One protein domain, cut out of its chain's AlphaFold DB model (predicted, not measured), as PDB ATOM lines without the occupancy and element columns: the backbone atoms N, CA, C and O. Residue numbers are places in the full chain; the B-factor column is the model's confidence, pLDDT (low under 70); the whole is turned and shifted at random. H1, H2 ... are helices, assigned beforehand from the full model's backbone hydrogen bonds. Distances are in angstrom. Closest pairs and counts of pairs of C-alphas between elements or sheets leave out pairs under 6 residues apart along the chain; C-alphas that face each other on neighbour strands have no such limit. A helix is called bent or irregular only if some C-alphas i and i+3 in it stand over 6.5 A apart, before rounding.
ATOM      1  N   SER A 362      98.405 135.808 174.802       86.62
ATOM      2  CA  SER A 362      98.812 136.416 176.074       86.62
ATOM      3  C   SER A 362      98.389 137.884 176.209       86.62
ATOM      4  O   SER A 362      98.209 138.371 177.323       86.62
ATOM      5  N   ASN A 363      98.198 138.591 175.089       90.94
ATOM      6  CA  ASN A 363      97.623 139.932 175.029       90.94
ATOM      7  C   ASN A 363      97.063 140.254 173.625       90.94
ATOM      8  O   ASN A 363      97.237 139.494 172.671       90.94
ATOM      9  N   LEU A 364      96.427 141.424 173.480       89.25
ATOM     10  CA  LEU A 364      95.872 141.898 172.202       89.25
ATOM     11  C   LEU A 364      96.936 142.148 171.121       89.25
ATOM     12  O   LEU A 364      96.608 142.157 169.937       89.25
ATOM     13  N   SER A 365      98.202 142.356 171.498       89.88
ATOM     14  CA  SER A 365      99.291 142.511 170.533       89.88
ATOM     15  C   SER A 365      99.618 141.191 169.846       89.88
ATOM     16  O   SER A 365      99.799 141.201 168.637       89.88
ATOM     17  N   VAL A 366      99.619 140.059 170.557       88.56
ATOM     18  CA  VAL A 366      99.778 138.734 169.926       88.56
ATOM     19  C   VAL A 366      98.676 138.499 168.898       88.56
ATOM     20  O   VAL A 366      98.962 138.163 167.753       88.56
ATOM     21  N   ASP A 367      97.428 138.758 169.277       88.19
ATOM     22  CA  ASP A 367      96.279 138.611 168.384       88.19
ATOM     23  C   ASP A 367      96.380 139.510 167.149       88.19
ATOM     24  O   ASP A 367      96.099 139.065 166.042       88.19
ATOM     25  N   PHE A 368      96.819 140.760 167.323       86.81
ATOM     26  CA  PHE A 368      97.083 141.681 166.217       86.81
ATOM     27  C   PHE A 368      98.145 141.135 165.246       86.81
ATOM     28  O   PHE A 368      98.001 141.290 164.035       86.81
ATOM     29  N   LEU A 369      99.198 140.489 165.762       85.56
ATOM     30  CA  LEU A 369     100.254 139.882 164.943       85.56
ATOM     31  C   LEU A 369      99.768 138.631 164.207       85.56
ATOM     32  O   LEU A 369     100.134 138.434 163.051       85.56
ATOM     33  N   VAL A 370      98.927 137.812 164.846       83.00
ATOM     34  CA  VAL A 370      98.272 136.655 164.209       83.00
ATOM     35  C   VAL A 370      97.333 137.103 163.094       83.00
ATOM     36  O   VAL A 370      97.278 136.465 162.043       83.00
ATOM     37  N   ASP A 371      96.627 138.215 163.303       78.75
ATOM     38  CA  ASP A 371      95.705 138.766 162.313       78.75
ATOM     39  C   ASP A 371      96.412 139.281 161.052       78.75
ATOM     40  O   ASP A 371      95.808 139.376 159.980       78.75
ATOM     41  N   TYR A 372      97.702 139.604 161.166       77.25
ATOM     42  CA  TYR A 372      98.501 140.084 160.053       77.25
ATOM     43  C   TYR A 372      98.985 138.916 159.183       77.25
ATOM     44  O   TYR A 372      99.877 138.141 159.541       77.25
ATOM     45  N   THR A 373      98.373 138.786 158.008       60.59
ATOM     46  CA  THR A 373      98.538 137.627 157.130       60.59
ATOM     47  C   THR A 373      99.994 137.444 156.683       60.59
ATOM     48  O   THR A 373     100.651 138.364 156.202       60.59
ATOM     49  N   GLY A 374     100.517 136.227 156.861       64.00
ATOM     50  CA  GLY A 374     101.865 135.839 156.423       64.00
ATOM     51  C   GLY A 374     103.002 136.120 157.413       64.00
ATOM     52  O   GLY A 374     104.114 135.672 157.153       64.00
ATOM     53  N   LEU A 375     102.746 136.798 158.539       71.94
ATOM     54  CA  LEU A 375     103.768 137.040 159.568       71.94
ATOM     55  C   LEU A 375     103.990 135.800 160.443       71.94
ATOM     56  O   LEU A 375     105.119 135.370 160.668       71.94
ATOM     57  N   ILE A 376     102.888 135.211 160.904       78.81
ATOM     58  CA  ILE A 376     102.888 133.930 161.599       78.81
ATOM     59  C   ILE A 376     102.632 132.846 160.550       78.81
ATOM     60  O   ILE A 376     101.706 132.917 159.737       78.81
ATOM     61  N   THR A 377     103.503 131.854 160.502       74.25
ATOM     62  CA  THR A 377     103.519 130.729 159.568       74.25
ATOM     63  C   THR A 377     103.478 129.381 160.281       74.25
ATOM     64  O   THR A 377     103.001 128.430 159.667       74.25
ATOM     65  N   GLY A 378     103.840 129.307 161.567       79.69
ATOM     66  CA  GLY A 378     103.787 128.073 162.355       79.69
ATOM     67  C   GLY A 378     103.458 128.266 163.838       79.69
ATOM     68  O   GLY A 378     103.508 129.375 164.373       79.69
ATOM     69  N   GLU A 379     103.143 127.156 164.505       84.56
ATOM     70  CA  GLU A 379     102.739 127.107 165.919       84.56
ATOM     71  C   GLU A 379     103.814 127.643 166.876       84.56
ATOM     72  O   GLU A 379     103.500 128.370 167.814       84.56
ATOM     73  N   TYR A 380     105.097 127.397 166.595       88.50
ATOM     74  CA  TYR A 380     106.198 127.843 167.453       88.50
ATOM     75  C   TYR A 380     106.395 129.358 167.481       88.50
ATOM     76  O   TYR A 380     106.822 129.906 168.496       88.50
ATOM     77  N   GLN A 381     106.070 130.046 166.386       89.50
ATOM     78  CA  GLN A 381     106.097 131.509 166.340       89.50
ATOM     79  C   GLN A 381     104.984 132.087 167.215       89.50
ATOM     80  O   GLN A 381     105.213 133.030 167.972       89.50
ATOM     81  N   LEU A 382     103.793 131.483 167.156       89.12
ATOM     82  CA  LEU A 382     102.685 131.836 168.036       89.12
ATOM     83  C   LEU A 382     103.030 131.544 169.504       89.12
ATOM     84  O   LEU A 382     102.811 132.399 170.361       89.12
ATOM     85  N   GLN A 383     103.605 130.376 169.794       89.00
ATOM     86  CA  GLN A 383     104.038 130.003 171.140       89.00
ATOM     87  C   GLN A 383     105.061 131.004 171.688       89.00
ATOM     88  O   GLN A 383     104.877 131.535 172.780       89.00
ATOM     89  N   TRP A 384     106.075 131.356 170.892       90.88
ATOM     90  CA  TRP A 384     107.089 132.335 171.283       90.88
ATOM     91  C   TRP A 384     106.490 133.702 171.640       90.88
ATOM     92  O   TRP A 384     106.859 134.292 172.657       90.88
ATOM     93  N   LEU A 385     105.552 134.204 170.828       90.88
ATOM     94  CA  LEU A 385     104.871 135.476 171.089       90.88
ATOM     95  C   LEU A 385     104.019 135.426 172.361       90.88
ATOM     96  O   LEU A 385     103.994 136.398 173.117       90.88
ATOM     97  N   ASN A 386     103.349 134.298 172.610       89.81
ATOM     98  CA  ASN A 386     102.587 134.092 173.837       89.81
ATOM     99  C   ASN A 386     103.490 134.087 175.073       89.81
ATOM    100  O   ASN A 386     103.156 134.747 176.056       89.81
ATOM    101  N   ASP A 387     104.647 133.433 174.988       87.50
ATOM    102  CA  ASP A 387     105.623 133.356 176.079       87.50
ATOM    103  C   ASP A 387     106.401 134.668 176.285       87.50
ATOM    104  O   ASP A 387     106.972 134.900 177.351       87.50
ATOM    105  N   ASN A 388     106.392 135.569 175.294       88.81
ATOM    106  CA  ASN A 388     107.090 136.855 175.326       88.81
ATOM    107  C   ASN A 388     106.134 138.047 175.080       88.81
ATOM    108  O   ASN A 388     106.333 138.816 174.128       88.81
ATOM    109  N   PRO A 389     105.129 138.283 175.952       90.06
ATOM    110  CA  PRO A 389     104.082 139.287 175.734       90.06
ATOM    111  C   PRO A 389     104.625 140.708 175.526       90.06
ATOM    112  O   PRO A 389     104.101 141.457 174.703       90.06
ATOM    113  N   ASN A 390     105.705 141.076 176.223       90.00
ATOM    114  CA  ASN A 390     106.338 142.391 176.087       90.00
ATOM    115  C   ASN A 390     107.032 142.568 174.728       90.00
ATOM    116  O   ASN A 390     106.943 143.641 174.127       90.00
ATOM    117  N   LYS A 391     107.671 141.510 174.203       90.19
ATOM    118  CA  LYS A 391     108.249 141.528 172.851       90.19
ATOM    119  C   LYS A 391     107.137 141.632 171.808       90.19
ATOM    120  O   LYS A 391     107.259 142.435 170.887       90.19
ATOM    121  N   ALA A 392     106.019 140.924 171.996       91.06
ATOM    122  CA  ALA A 392     104.846 141.050 171.130       91.06
ATOM    123  C   ALA A 392     104.286 142.486 171.107       91.06
ATOM    124  O   ALA A 392     104.006 143.010 170.031       91.06
ATOM    125  N   ILE A 393     104.197 143.162 172.262       91.12
ATOM    126  CA  ILE A 393     103.797 144.581 172.346       91.12
ATOM    127  C   ILE A 393     104.772 145.476 171.572       91.12
ATOM    128  O   ILE A 393     104.342 146.323 170.788       91.12
ATOM    129  N   ALA A 394     106.081 145.301 171.772       90.75
ATOM    130  CA  ALA A 394     107.098 146.094 171.082       90.75
ATOM    131  C   ALA A 394     107.037 145.902 169.556       90.75
ATOM    132  O   ALA A 394     107.081 146.880 168.807       90.75
ATOM    133  N   ILE A 395     106.870 144.659 169.098       89.62
ATOM    134  CA  ILE A 395     106.709 144.321 167.679       89.62
ATOM    135  C   ILE A 395     105.423 144.942 167.124       89.62
ATOM    136  O   ILE A 395     105.473 145.620 166.100       89.62
ATOM    137  N   ALA A 396     104.287 144.797 167.809       88.69
ATOM    138  CA  ALA A 396     103.020 145.377 167.368       88.69
ATOM    139  C   ALA A 396     103.090 146.910 167.264       88.69
ATOM    140  O   ALA A 396     102.596 147.482 166.291       88.69
ATOM    141  N   LYS A 397     103.767 147.586 168.204       89.50
ATOM    142  CA  LYS A 397     104.031 149.032 168.128       89.50
ATOM    143  C   LYS A 397     104.869 149.394 166.901       89.50
ATOM    144  O   LYS A 397     104.472 150.284 166.150       89.50
ATOM    145  N   LYS A 398     105.976 148.682 166.649       86.94
ATOM    146  CA  LYS A 398     106.784 148.871 165.427       86.94
ATOM    147  C   LYS A 398     105.933 148.684 164.170       86.94
ATOM    148  O   LYS A 398     105.996 149.505 163.257       86.94
ATOM    149  N   MET A 399     105.066 147.673 164.156       82.44
ATOM    150  CA  MET A 399     104.163 147.431 163.033       82.44
ATOM    151  C   MET A 399     103.149 148.550 162.819       82.44
ATOM    152  O   MET A 399     102.888 148.931 161.677       82.44
ATOM    153  N   GLN A 400     102.597 149.114 163.890       84.50
ATOM    154  CA  GLN A 400     101.700 150.264 163.791       84.50
ATOM    155  C   GLN A 400     102.418 151.510 163.265       84.50
ATOM    156  O   GLN A 400     101.849 152.218 162.435       84.50
ATOM    157  N   VAL A 401     103.662 151.758 163.686       85.00
ATOM    158  CA  VAL A 401     104.485 152.866 163.169       85.00
ATOM    159  C   VAL A 401     104.734 152.700 161.672       85.00
ATOM    160  O   VAL A 401     104.463 153.630 160.913       85.00
ATOM    161  N   ILE A 402     105.156 151.509 161.231       78.94
ATOM    162  CA  ILE A 402     105.336 151.190 159.807       78.94
ATOM    163  C   ILE A 402     104.018 151.428 159.062       78.94
ATOM    164  O   ILE A 402     103.973 152.210 158.118       78.94
ATOM    165  N   ARG A 403     102.904 150.860 159.533       77.12
ATOM    166  CA  ARG A 403     101.589 151.036 158.897       77.12
ATOM    167  C   ARG A 403     101.165 152.506 158.800       77.12
ATOM    168  O   ARG A 403     100.603 152.911 157.785       77.12
ATOM    169  N   ASN A 404     101.414 153.301 159.839       79.81
ATOM    170  CA  ASN A 404     101.065 154.720 159.860       79.81
ATOM    171  C   ASN A 404     101.966 155.560 158.941       79.81
ATOM    172  O   ASN A 404     101.476 156.512 158.335       79.81
ATOM    173  N   LYS A 405     103.238 155.180 158.764       76.75
ATOM    174  CA  LYS A 405     104.162 155.822 157.814       76.75
ATOM    175  C   LYS A 405     103.653 155.745 156.369       76.75
ATOM    176  O   LYS A 405     103.835 156.686 155.606       76.75
ATOM    177  N   TYR A 406     102.956 154.667 156.006       70.62
ATOM    178  CA  TYR A 406     102.475 154.420 154.639       70.62
ATOM    179  C   TYR A 406     100.964 154.691 154.435       70.62
ATOM    180  O   TYR A 406     100.369 154.185 153.489       70.62
ATOM    181  N   LYS A 407     100.320 155.498 155.299       61.28
ATOM    182  CA  LYS A 407      98.844 155.640 155.400       61.28
ATOM    183  C   LYS A 407      98.161 156.673 154.464       61.28
ATOM    184  O   LYS A 407      96.951 156.843 154.579       61.28
ATOM    185  N   ARG A 408      98.869 157.372 153.560       56.09
ATOM    186  CA  ARG A 408      98.281 158.311 152.553       56.09
ATOM    187  C   ARG A 408      98.185 157.657 151.157       56.09
ATOM    188  O   ARG A 408      99.013 156.790 150.882       56.09
ATOM    189  N   PRO A 409      97.185 158.031 150.323       50.66
ATOM    190  CA  PRO A 409      96.239 157.112 149.683       50.66
ATOM    191  C   PRO A 409      96.912 155.990 148.876       50.66
ATOM    192  O   PRO A 409      97.914 156.184 148.196       50.66
ATOM    193  N   PHE A 410      96.336 154.798 149.034       48.38
ATOM    194  CA  PHE A 410      96.869 153.485 148.676       48.38
ATOM    195  C   PHE A 410      96.999 153.265 147.158       48.38
ATOM    196  O   PHE A 410      95.991 153.059 146.487       48.38
ATOM    197  N   SER A 411      98.230 153.173 146.647       57.19
ATOM    198  CA  SER A 411      98.536 152.386 145.442       57.19
ATOM    199  C   SER A 411      98.929 150.952 145.839       57.19
ATOM    200  O   SER A 411      99.404 150.711 146.955       57.19
ATOM    201  N   SER A 412      98.710 149.983 144.947       56.38
ATOM    202  CA  SER A 412      99.069 148.564 145.126       56.38
ATOM    203  C   SER A 412     100.553 148.363 145.469       56.38
ATOM    204  O   SER A 412     100.853 147.585 146.369       56.38
ATOM    205  N   GLU A 413     101.455 149.150 144.873       57.31
ATOM    206  CA  GLU A 413     102.912 149.109 145.102       57.31
ATOM    207  C   GLU A 413     103.328 149.348 146.564       57.31
ATOM    208  O   GLU A 413     104.343 148.833 147.033       57.31
ATOM    209  N   ARG A 414     102.546 150.109 147.345       60.16
ATOM    210  CA  ARG A 414     102.894 150.402 148.748       60.16
ATOM    211  C   ARG A 414     102.541 149.276 149.720       60.16
ATOM    212  O   ARG A 414     103.135 149.219 150.798       60.16
ATOM    213  N   LYS A 415     101.624 148.362 149.365       61.09
ATOM    214  CA  LYS A 415     101.362 147.153 150.175       61.09
ATOM    215  C   LYS A 415     102.587 146.241 150.204       61.09
ATOM    216  O   LYS A 415     102.904 145.698 151.262       61.09
ATOM    217  N   ASP A 416     103.305 146.161 149.089       67.06
ATOM    218  CA  ASP A 416     104.518 145.356 148.975       67.06
ATOM    219  C   ASP A 416     105.677 145.955 149.772       67.06
ATOM    220  O   ASP A 416     106.412 145.213 150.412       67.06
ATOM    221  N   LEU A 417     105.789 147.288 149.849       69.06
ATOM    222  CA  LEU A 417     106.793 147.961 150.687       69.06
ATOM    223  C   LEU A 417     106.564 147.736 152.185       69.06
ATOM    224  O   LEU A 417     107.508 147.471 152.928       69.06
ATOM    225  N   VAL A 418     105.307 147.808 152.629       70.50
ATOM    226  CA  VAL A 418     104.925 147.495 154.011       70.50
ATOM    227  C   VAL A 418     105.231 146.026 154.323       70.50
ATOM    228  O   VAL A 418     105.839 145.726 155.349       70.50
ATOM    229  N   LEU A 419     104.870 145.107 153.422       71.81
ATOM    230  CA  LEU A 419     105.148 143.679 153.570       71.81
ATOM    231  C   LEU A 419     106.652 143.362 153.536       71.81
ATOM    232  O   LEU A 419     107.105 142.496 154.283       71.81
ATOM    233  N   LYS A 420     107.426 144.069 152.708       77.44
ATOM    234  CA  LYS A 420     108.883 143.946 152.608       77.44
ATOM    235  C   LYS A 420     109.561 144.380 153.905       77.44
ATOM    236  O   LYS A 420     110.277 143.574 154.487       77.44
ATOM    237  N   ALA A 421     109.231 145.568 154.417       73.81
ATOM    238  CA  ALA A 421     109.733 146.042 155.710       73.81
ATOM    239  C   ALA A 421     109.408 145.053 156.846       73.81
ATOM    240  O   ALA A 421     110.224 144.815 157.731       73.81
ATOM    241  N   PHE A 422     108.240 144.400 156.802       75.94
ATOM    242  CA  PHE A 422     107.905 143.355 157.774       75.94
ATOM    243  C   PHE A 422     108.734 142.080 157.635       75.94
ATOM    244  O   PHE A 422     109.160 141.518 158.649       75.94
ATOM    245  N   LYS A 423     108.959 141.611 156.405       78.62
ATOM    246  CA  LYS A 423     109.782 140.425 156.143       78.62
ATOM    247  C   LYS A 423     111.246 140.643 156.521       78.62
ATOM    248  O   LYS A 423     111.879 139.690 156.956       78.62
ATOM    249  N   GLU A 424     111.753 141.863 156.383       82.75
ATOM    250  CA  GLU A 424     113.148 142.203 156.676       82.75
ATOM    251  C   GLU A 424     113.376 142.465 158.176       82.75
ATOM    252  O   GLU A 424     114.282 141.877 158.761       82.75
ATOM    253  N   ASP A 425     112.512 143.247 158.839       81.25
ATOM    254  CA  ASP A 425     112.790 143.708 160.211       81.25
ATOM    255  C   ASP A 425     112.168 142.840 161.315       81.25
ATOM    256  O   ASP A 425     112.680 142.776 162.435       81.25
ATOM    257  N   ILE A 426     111.016 142.214 161.049       85.00
ATOM    258  CA  ILE A 426     110.196 141.570 162.089       85.00
ATOM    259  C   ILE A 426     110.244 140.049 161.991       85.00
ATOM    260  O   ILE A 426     110.399 139.364 163.008       85.00
ATOM    261  N   LEU A 427     110.119 139.505 160.779       84.88
ATOM    262  CA  LEU A 427     110.063 138.061 160.573       84.88
ATOM    263  C   LEU A 427     111.315 137.318 161.080       84.88
ATOM    264  O   LEU A 427     111.130 136.253 161.676       84.88
ATOM    265  N   PRO A 428     112.557 137.836 160.948       88.50
ATOM    266  CA  PRO A 428     113.737 137.159 161.489       88.50
ATOM    267  C   PRO A 428     113.693 137.027 163.012       88.50
ATOM    268  O   PRO A 428     114.033 135.973 163.544       88.50
ATOM    269  N   ILE A 429     113.200 138.053 163.717       88.06
ATOM    270  CA  ILE A 429     113.072 138.050 165.182       88.06
ATOM    271  C   ILE A 429     112.105 136.946 165.622       88.06
ATOM    272  O   ILE A 429     112.430 136.128 166.481       88.06
ATOM    273  N   ILE A 430     110.923 136.901 165.000       89.00
ATOM    274  CA  ILE A 430     109.887 135.909 165.316       89.00
ATOM    275  C   ILE A 430     110.354 134.496 164.940       89.00
ATOM    276  O   ILE A 430     110.102 133.543 165.673       89.00
ATOM    277  N   SER A 431     111.059 134.353 163.815       89.12
ATOM    278  CA  SER A 431     111.557 133.059 163.336       89.12
ATOM    279  C   SER A 431     112.657 132.499 164.232       89.12
ATOM    280  O   SER A 431     112.610 131.320 164.572       89.12
ATOM    281  N   LYS A 432     113.597 133.335 164.692       89.31
ATOM    282  CA  LYS A 432     114.593 132.936 165.696       89.31
ATOM    283  C   LYS A 432     113.931 132.505 167.000       89.31
ATOM    284  O   LYS A 432     114.198 131.415 167.495       89.31
ATOM    285  N   GLY A 433     112.986 133.305 167.494       90.50
ATOM    286  CA  GLY A 433     112.213 132.964 168.685       90.50
ATOM    287  C   GLY A 433     111.453 131.638 168.566       90.50
ATOM    288  O   GLY A 433     111.392 130.860 169.518       90.50
ATOM    289  N   ALA A 434     110.925 131.335 167.381       91.56
ATOM    290  CA  ALA A 434     110.262 130.066 167.106       91.56
ATOM    291  C   ALA A 434     111.213 128.864 167.152       91.56
ATOM    292  O   ALA A 434     110.828 127.816 167.666       91.56
ATOM    293  N   LEU A 435     112.453 129.003 166.667       92.25
ATOM    294  CA  LEU A 435     113.466 127.953 166.808       92.25
ATOM    295  C   LEU A 435     113.778 127.685 168.287       92.25
ATOM    296  O   LEU A 435     113.869 126.526 168.688       92.25
ATOM    297  N   THR A 436     113.843 128.736 169.108       92.69
ATOM    298  CA  THR A 436     113.993 128.605 170.563       92.69
ATOM    299  C   THR A 436     112.799 127.890 171.199       92.69
ATOM    300  O   THR A 436     112.994 126.971 171.989       92.69
ATOM    301  N   SER A 437     111.561 128.246 170.834       92.06
ATOM    302  CA  SER A 437     110.358 127.553 171.327       92.06
ATOM    303  C   SER A 437     110.332 126.076 170.932       92.06
ATOM    304  O   SER A 437     109.966 125.231 171.744       92.06
ATOM    305  N   LYS A 438     110.771 125.753 169.711       92.12
ATOM    306  CA  LYS A 438     110.908 124.369 169.257       92.12
ATOM    307  C   LYS A 438     111.943 123.605 170.082       92.12
ATOM    308  O   LYS A 438     111.668 122.488 170.504       92.12
ATOM    309  N   LEU A 439     113.104 124.207 170.356       90.88
ATOM    310  CA  LEU A 439     114.113 123.592 171.221       90.88
ATOM    311  C   LEU A 439     113.564 123.355 172.638       90.88
ATOM    312  O   LEU A 439     113.760 122.280 173.192       90.88
ATOM    313  N   ILE A 440     112.844 124.322 173.215       90.88
ATOM    314  CA  ILE A 440     112.204 124.194 174.537       90.88
ATOM    315  C   ILE A 440     111.259 122.986 174.587       90.88
ATOM    316  O   ILE A 440     111.299 122.223 175.559       90.88
ATOM    317  N   GLU A 441     110.446 122.782 173.546       89.88
ATOM    318  CA  GLU A 441     109.577 121.608 173.442       89.88
ATOM    319  C   GLU A 441     110.383 120.311 173.286       89.88
ATOM    320  O   GLU A 441     110.136 119.357 174.022       89.88
ATOM    321  N   GLU A 442     111.383 120.275 172.395       89.25
ATOM    322  CA  GLU A 442     112.251 119.102 172.193       89.25
ATOM    323  C   GLU A 442     112.999 118.718 173.490       89.25
ATOM    324  O   GLU A 442     113.232 117.537 173.752       89.25
ATOM    325  N   LEU A 443     113.314 119.698 174.347       84.38
ATOM    326  CA  LEU A 443     113.892 119.494 175.677       84.38
ATOM    327  C   LEU A 443     112.858 119.055 176.732       84.38
ATOM    328  O   LEU A 443     113.240 118.645 177.828       84.38
ATOM    329  N   GLY A 444     111.558 119.093 176.445       85.62
ATOM    330  CA  GLY A 444     110.510 118.767 177.415       85.62
ATOM    331  C   GLY A 444     110.450 119.751 178.586       85.62
ATOM    332  O   GLY A 444     110.084 119.372 179.697       85.62
ATOM    333  N   ILE A 445     110.836 121.008 178.358       83.75
ATOM    334  CA  ILE A 445     110.825 122.084 179.356       83.75
ATOM    335  C   ILE A 445     109.398 122.646 179.429       83.75
ATOM    336  O   ILE A 445     109.066 123.657 178.813       83.75
ATOM    337  N   THR A 446     108.523 121.947 180.151       72.69
ATOM    338  CA  THR A 446     107.073 122.217 180.154       72.69
ATOM    339  C   THR A 446     106.539 122.703 181.501       72.69
ATOM    340  O   THR A 446     105.469 123.314 181.552       72.69
ATOM    341  N   SER A 447     107.265 122.478 182.600       65.88
ATOM    342  CA  SER A 447     106.751 122.739 183.946       65.88
ATOM    343  C   SER A 447     106.876 124.212 184.365       65.88
ATOM    344  O   SER A 447     107.710 124.973 183.865       65.88
ATOM    345  N   TYR A 448     106.061 124.631 185.340       62.62
ATOM    346  CA  TYR A 448     106.231 125.930 186.008       62.62
ATOM    347  C   TYR A 448     107.618 126.051 186.664       62.62
ATOM    348  O   TYR A 448     108.229 127.116 186.641       62.62
ATOM    349  N   GLN A 449     108.159 124.941 187.175       62.53
ATOM    350  CA  GLN A 449     109.479 124.900 187.811       62.53
ATOM    351  C   GLN A 449     110.627 125.158 186.818       62.53
ATOM    352  O   GLN A 449     111.702 125.589 187.229       62.53
ATOM    353  N   ASP A 450     110.385 124.978 185.518       76.50
ATOM    354  CA  ASP A 450     111.344 125.273 184.453       76.50
ATOM    355  C   ASP A 450     111.198 126.688 183.868       76.50
ATOM    356  O   ASP A 450     111.803 127.007 182.841       76.50
ATOM    357  N   PHE A 451     110.403 127.562 184.498       81.12
ATOM    358  CA  PHE A 451     110.228 128.952 184.059       81.12
ATOM    359  C   PHE A 451     111.570 129.648 183.796       81.12
ATOM    360  O   PHE A 451     111.745 130.256 182.745       81.12
ATOM    361  N   MET A 452     112.543 129.486 184.698       79.19
ATOM    362  CA  MET A 452     113.856 130.121 184.568       79.19
ATOM    363  C   MET A 452     114.678 129.577 183.392       79.19
ATOM    364  O   MET A 452     115.351 130.352 182.725       79.19
ATOM    365  N   LYS A 453     114.559 128.281 183.075       84.44
ATOM    366  CA  LYS A 453     115.218 127.668 181.909       84.44
ATOM    367  C   LYS A 453     114.665 128.234 180.601       84.44
ATOM    368  O   LYS A 453     115.421 128.600 179.706       84.44
ATOM    369  N   ARG A 454     113.333 128.359 180.510       86.56
ATOM    370  CA  ARG A 454     112.671 129.013 179.365       86.56
ATOM    371  C   ARG A 454     113.071 130.477 179.262       86.56
ATOM    372  O   ARG A 454     113.398 130.951 178.180       86.56
ATOM    373  N   HIS A 455     113.078 131.178 180.392       84.88
ATOM    374  CA  HIS A 455     113.464 132.580 180.461       84.88
ATOM    375  C   HIS A 455     114.915 132.796 180.013       84.88
ATOM    376  O   HIS A 455     115.174 133.718 179.244       84.88
ATOM    377  N   PHE A 456     115.842 131.921 180.426       86.62
ATOM    378  CA  PHE A 456     117.226 131.920 179.954       86.62
ATOM    379  C   PHE A 456     117.285 131.794 178.430       86.62
ATOM    380  O   PHE A 456     117.800 132.697 177.775       86.62
ATOM    381  N   LEU A 457     116.688 130.740 177.868       89.62
ATOM    382  CA  LEU A 457     116.723 130.474 176.428       89.62
ATOM    383  C   LEU A 457     116.097 131.608 175.598       89.62
ATOM    384  O   LEU A 457     116.593 131.927 174.524       89.62
ATOM    385  N   TYR A 458     115.033 132.256 176.083       88.00
ATOM    386  CA  TYR A 458     114.410 133.376 175.365       88.00
ATOM    387  C   TYR A 458     115.170 134.701 175.456       88.00
ATOM    388  O   TYR A 458     114.941 135.578 174.613       88.00
ATOM    389  N   ASN A 459     116.016 134.887 176.468       85.44
ATOM    390  CA  ASN A 459     116.714 136.153 176.701       85.44
ATOM    391  C   ASN A 459     118.199 136.119 176.330       85.44
ATOM    392  O   ASN A 459     118.774 137.184 176.134       85.44
ATOM    393  N   ASN A 460     118.781 134.933 176.165       86.19
ATOM    394  CA  ASN A 460     120.182 134.726 175.805       86.19
ATOM    395  C   ASN A 460     120.230 134.092 174.408       86.19
ATOM    396  O   ASN A 460     120.378 132.882 174.248       86.19
ATOM    397  N   GLN A 461     119.944 134.912 173.388       85.06
ATOM    398  CA  GLN A 461     119.709 134.426 172.023       85.06
ATOM    399  C   GLN A 461     120.966 133.817 171.394       85.06
ATOM    400  O   GLN A 461     120.834 132.874 170.626       85.06
ATOM    401  N   THR A 462     122.157 134.336 171.702       83.25
ATOM    402  CA  THR A 462     123.424 133.809 171.172       83.25
ATOM    403  C   THR A 462     123.644 132.377 171.654       83.25
ATOM    404  O   THR A 462     123.805 131.467 170.848       83.25
ATOM    405  N   GLU A 463     123.521 132.163 172.960       81.06
ATOM    406  CA  GLU A 463     123.647 130.864 173.614       81.06
ATOM    407  C   GLU A 463     122.542 129.906 173.146       81.06
ATOM    408  O   GLU A 463     122.788 128.734 172.867       81.06
ATOM    409  N   ALA A 464     121.308 130.399 172.999       86.31
ATOM    410  CA  ALA A 464     120.220 129.608 172.440       86.31
ATOM    411  C   ALA A 464     120.496 129.200 170.981       86.31
ATOM    412  O   ALA A 464     120.263 128.044 170.634       86.31
ATOM    413  N   ASP A 465     121.005 130.107 170.140       85.25
ATOM    414  CA  ASP A 465     121.355 129.838 168.738       85.25
ATOM    415  C   ASP A 465     122.462 128.760 168.654       85.25
ATOM    416  O   ASP A 465     122.368 127.843 167.831       85.25
ATOM    417  N   GLU A 466     123.457 128.793 169.548       80.00
ATOM    418  CA  GLU A 466     124.506 127.767 169.657       80.00
ATOM    419  C   GLU A 466     123.962 126.402 170.087       80.00
ATOM    420  O   GLU A 466     124.268 125.381 169.462       80.00
ATOM    421  N   LEU A 467     123.096 126.366 171.104       81.19
ATOM    422  CA  LEU A 467     122.453 125.129 171.551       81.19
ATOM    423  C   LEU A 467     121.520 124.551 170.478       81.19
ATOM    424  O   LEU A 467     121.473 123.333 170.305       81.19
ATOM    425  N   ILE A 468     120.808 125.395 169.725       86.81
ATOM    426  CA  ILE A 468     119.980 124.985 168.579       86.81
ATOM    427  C   ILE A 468     120.858 124.388 167.477       86.81
ATOM    428  O   ILE A 468     120.516 123.343 166.914       86.81
ATOM    429  N   LYS A 469     121.989 125.027 167.160       83.06
ATOM    430  CA  LYS A 469     122.949 124.516 166.176       83.06
ATOM    431  C   LYS A 469     123.469 123.143 166.598       83.06
ATOM    432  O   LYS A 469     123.337 122.192 165.830       83.06
ATOM    433  N   PHE A 470     123.936 123.016 167.841       73.81
ATOM    434  CA  PHE A 470     124.393 121.747 168.404       73.81
ATOM    435  C   PHE A 470     123.292 120.676 168.383       73.81
ATOM    436  O   PHE A 470     123.537 119.532 167.996       73.81
ATOM    437  N   ALA A 471     122.057 121.039 168.747       76.94
ATOM    438  CA  ALA A 471     120.908 120.141 168.701       76.94
ATOM    439  C   ALA A 471     120.673 119.599 167.290       76.94
ATOM    440  O   ALA A 471     120.504 118.393 167.127       76.94
ATOM    441  N   ASN A 472     120.679 120.476 166.281       83.25
ATOM    442  CA  ASN A 472     120.438 120.123 164.883       83.25
ATOM    443  C   ASN A 472     121.560 119.263 164.292       83.25
ATOM    444  O   ASN A 472     121.269 118.289 163.600       83.25
ATOM    445  N   GLU A 473     122.820 119.572 164.607       77.62
ATOM    446  CA  GLU A 473     123.985 118.768 164.219       77.62
ATOM    447  C   GLU A 473     123.918 117.346 164.800       77.62
ATOM    448  O   GLU A 473     124.372 116.389 164.178       77.62
ATOM    449  N   ASN A 474     123.272 117.179 165.957       72.38
ATOM    450  CA  ASN A 474     123.127 115.900 166.650       72.38
ATOM    451  C   ASN A 474     121.735 115.263 166.489       72.38
ATOM    452  O   ASN A 474     121.299 114.496 167.361       72.38
ATOM    453  N   LYS A 475     121.025 115.551 165.387       82.50
ATOM    454  CA  LYS A 475     119.782 114.849 165.036       82.50
ATOM    455  C   LYS A 475     120.063 113.568 164.257       82.50
ATOM    456  O   LYS A 475     120.768 113.568 163.256       82.50
ATOM    457  N   VAL A 476     119.427 112.479 164.680       76.25
ATOM    458  CA  VAL A 476     119.357 111.215 163.935       76.25
ATOM    459  C   VAL A 476     117.883 110.917 163.687       76.25
ATOM    460  O   VAL A 476     117.079 110.947 164.618       76.25
ATOM    461  N   ASN A 477     117.504 110.685 162.426       83.44
ATOM    462  CA  ASN A 477     116.104 110.498 162.012       83.44
ATOM    463  C   ASN A 477     115.171 111.627 162.505       83.44
ATOM    464  O   ASN A 477     114.061 111.380 162.973       83.44
ATOM    465  N   GLY A 478     115.653 112.875 162.460       80.44
ATOM    466  CA  GLY A 478     114.892 114.063 162.860       80.44
ATOM    467  C   GLY A 478     114.737 114.282 164.370       80.44
ATOM    468  O   GLY A 478     114.141 115.282 164.763       80.44
ATOM    469  N   LYS A 479     115.290 113.407 165.221       84.81
ATOM    470  CA  LYS A 479     115.241 113.531 166.687       84.81
ATOM    471  C   LYS A 479     116.625 113.811 167.264       84.81
ATOM    472  O   LYS A 479     117.603 113.210 166.825       84.81
ATOM    473  N   ILE A 480     116.704 114.690 168.266       79.12
ATOM    474  CA  ILE A 480     117.946 114.927 169.018       79.12
ATOM    475  C   ILE A 480     118.333 113.620 169.720       79.12
ATOM    476  O   ILE A 480     117.495 112.988 170.368       79.12
ATOM    477  N   THR A 481     119.592 113.198 169.597       73.81
ATOM    478  CA  THR A 481     120.077 112.016 170.326       73.81
ATOM    479  C   THR A 481     119.971 112.216 171.841       73.81
ATOM    480  O   THR A 481     120.170 113.318 172.346       73.81
ATOM    481  N   SER A 482     119.724 111.147 172.606       68.69
ATOM    482  CA  SER A 482     119.608 111.231 174.073       68.69
ATOM    483  C   SER A 482     120.844 111.854 174.737       68.69
ATOM    484  O   SER A 482     120.709 112.572 175.724       68.69
ATOM    485  N   LYS A 483     122.036 111.624 174.168       63.66
ATOM    486  CA  LYS A 483     123.297 112.211 174.643       63.66
ATOM    487  C   LYS A 483     123.331 113.727 174.438       63.66
ATOM    488  O   LYS A 483     123.589 114.460 175.387       63.66
ATOM    489  N   ALA A 484     123.013 114.201 173.232       64.94
ATOM    490  CA  ALA A 484     122.952 115.633 172.951       64.94
ATOM    491  C   ALA A 484     121.834 116.325 173.748       64.94
ATOM    492  O   ALA A 484     122.029 117.422 174.260       64.94
ATOM    493  N   LEU A 485     120.695 115.654 173.928       73.00
ATOM    494  CA  LEU A 485     119.591 116.147 174.745       73.00
ATOM    495  C   LEU A 485     120.011 116.352 176.208       73.00
ATOM    496  O   LEU A 485     119.705 117.386 176.796       73.00
ATOM    497  N   ALA A 486     120.725 115.383 176.791       65.06
ATOM    498  CA  ALA A 486     121.258 115.490 178.146       65.06
ATOM    499  C   ALA A 486     122.295 116.618 178.257       65.06
ATOM    500  O   ALA A 486     122.224 117.412 179.190       65.06
ATOM    501  N   TYR A 487     123.195 116.749 177.279       67.81
ATOM    502  CA  TYR A 487     124.161 117.848 177.241       67.81
ATOM    503  C   TYR A 487     123.468 119.218 177.257       67.81
ATOM    504  O   TYR A 487     123.736 120.027 178.141       67.81
ATOM    505  N   ILE A 488     122.519 119.453 176.344       72.56
ATOM    506  CA  ILE A 488     121.811 120.739 176.242       72.56
ATOM    507  C   ILE A 488     121.059 121.046 177.544       72.56
ATOM    508  O   ILE A 488     121.124 122.166 178.046       72.56
ATOM    509  N   LYS A 489     120.376 120.053 178.130       75.94
ATOM    510  CA  LYS A 489     119.700 120.215 179.428       75.94
ATOM    511  C   LYS A 489     120.672 120.590 180.547       75.94
ATOM    512  O   LYS A 489     120.330 121.434 181.369       75.94
ATOM    513  N   GLY A 490     121.855 119.975 180.569       68.50
ATOM    514  CA  GLY A 490     122.909 120.264 181.540       68.50
ATOM    515  C   GLY A 490     123.420 121.697 181.416       68.50
ATOM    516  O   GLY A 490     123.456 122.405 182.417       68.50
ATOM    517  N   GLN A 491     123.709 122.146 180.189       76.12
ATOM    518  CA  GLN A 491     124.113 123.529 179.911       76.12
ATOM    519  C   GLN A 491     123.055 124.524 180.399       76.12
ATOM    520  O   GLN A 491     123.351 125.401 181.201       76.12
ATOM    521  N   VAL A 492     121.793 124.340 179.997       80.56
ATOM    522  CA  VAL A 492     120.693 125.234 180.394       80.56
ATOM    523  C   VAL A 492     120.501 125.271 181.914       80.56
ATOM    524  O   VAL A 492     120.221 126.336 182.468       80.56
ATOM    525  N   GLU A 493     120.645 124.139 182.607       76.88
ATOM    526  CA  GLU A 493     120.526 124.097 184.068       76.88
ATOM    527  C   GLU A 493     121.698 124.808 184.758       76.88
ATOM    528  O   GLU A 493     121.460 125.617 185.655       76.88
ATOM    529  N   LEU A 494     122.940 124.572 184.323       73.44
ATOM    530  CA  LEU A 494     124.125 125.248 184.866       73.44
ATOM    531  C   LEU A 494     124.054 126.765 184.662       73.44
ATOM    532  O   LEU A 494     124.261 127.520 185.611       73.44
ATOM    533  N   GLU A 495     123.652 127.216 183.474       82.38
ATOM    534  CA  GLU A 495     123.425 128.635 183.180       82.38
ATOM    535  C   GLU A 495     122.348 129.241 184.077       82.38
ATOM    536  O   GLU A 495     122.510 130.322 184.642       82.38
ATOM    537  N   THR A 496     121.245 128.517 184.268       78.81
ATOM    538  CA  THR A 496     120.153 128.960 185.138       78.81
ATOM    539  C   THR A 496     120.597 129.063 186.603       78.81
ATOM    540  O   THR A 496     120.101 129.923 187.334       78.81
ATOM    541  N   LEU A 497     121.526 128.212 187.050       75.88
ATOM    542  CA  LEU A 497     122.041 128.194 188.424       75.88
ATOM    543  C   LEU A 497     122.936 129.388 188.764       75.88
ATOM    544  O   LEU A 497     122.994 129.756 189.938       75.88
ATOM    545  N   ILE A 498     123.621 129.976 187.781       76.88
ATOM    546  CA  ILE A 498     124.554 131.095 187.994       76.88
ATOM    547  C   ILE A 498     123.932 132.475 187.744       76.88
ATOM    548  O   ILE A 498     124.602 133.494 187.917       76.88
ATOM    549  N   GLN A 499     122.655 132.538 187.351       75.50
ATOM    550  CA  GLN A 499     121.975 133.817 187.150       75.50
ATOM    551  C   GLN A 499     121.892 134.621 188.451       75.50
ATOM    552  O   GLN A 499     121.502 134.099 189.496       75.50
TER     553      GLN A 499
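This is residues 362 to 499 of the 817 residues of an uncharacterized protein of Tenacibaculum dicentrarchi (UniProt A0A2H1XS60). Look for an elongated, all-helix body in which H4 and H5 follow each other along the length, H3 folds back beside H4 as an arm at one end, and H6, H7 and H8 make a head with H5 at the other. The hairpin of H1 and H2 covers one side, H1 on H3 and H2 crossing H5. There are 138 printed residues with eight named helices, H1 to H8 in chain order, and no named strand. The whole is only just loose, close to compact, with a radius of gyration of the C-alphas of 17.5 A and spans of 58 by 30 by 21 A.

Start at H3, residues 389 to 405; its residues 399 to 403 touch H4, residues 412 to 425, in a hairpin, closest at the C-alphas of Ile 402 and Val 418, 6.9 A. Residues 389 to 396 of H3 touch H1, residues 364 to 371, closest at the C-alphas of Ser 365 and Ile 393, 5.3 A. H2, residues 379 to 387, touches H5, residues 427 to 442, about perpendicular at 87 degrees; the C-alphas of Gln 381 and Ala 434 are closest, 4.5 A. At Thr 436, H5 comes closest to H6, residues 448 to 459, and H7, residues 461 to 473: C-alphas 457 and 464 are 6.7 A and 6.6 A away. H7 and H8, residues 482 to 498, touch as a hairpin at a shallow tilt of 14 degrees, with C-alphas 467 and 488 closest, 6.5 A. Every O i to N i+4 pair is within hydrogen-bond range in H1, H2, H3, H5, H7 and H8, against 8 of 10 in H4 and 6 of 8 in H6.

Find C-alpha 389 at (104.082, 139.287, 175.734); from there H3 runs 24.4 A. H5 spans 22.3 A, and H8 runs 24.8 A to C-alpha 498 at (124.554, 131.095, 187.994). H6 is irregular, with C-alphas 449 and 452 7.5 A apart.

The farthest C-alphas, Pro 409 and Lys 483, are 58.1 A apart. The printed part has no cut, and no link is long. Residues 407 to 413 stand free; pLDDT is under 70 in 22 residues, among them 407 to 417.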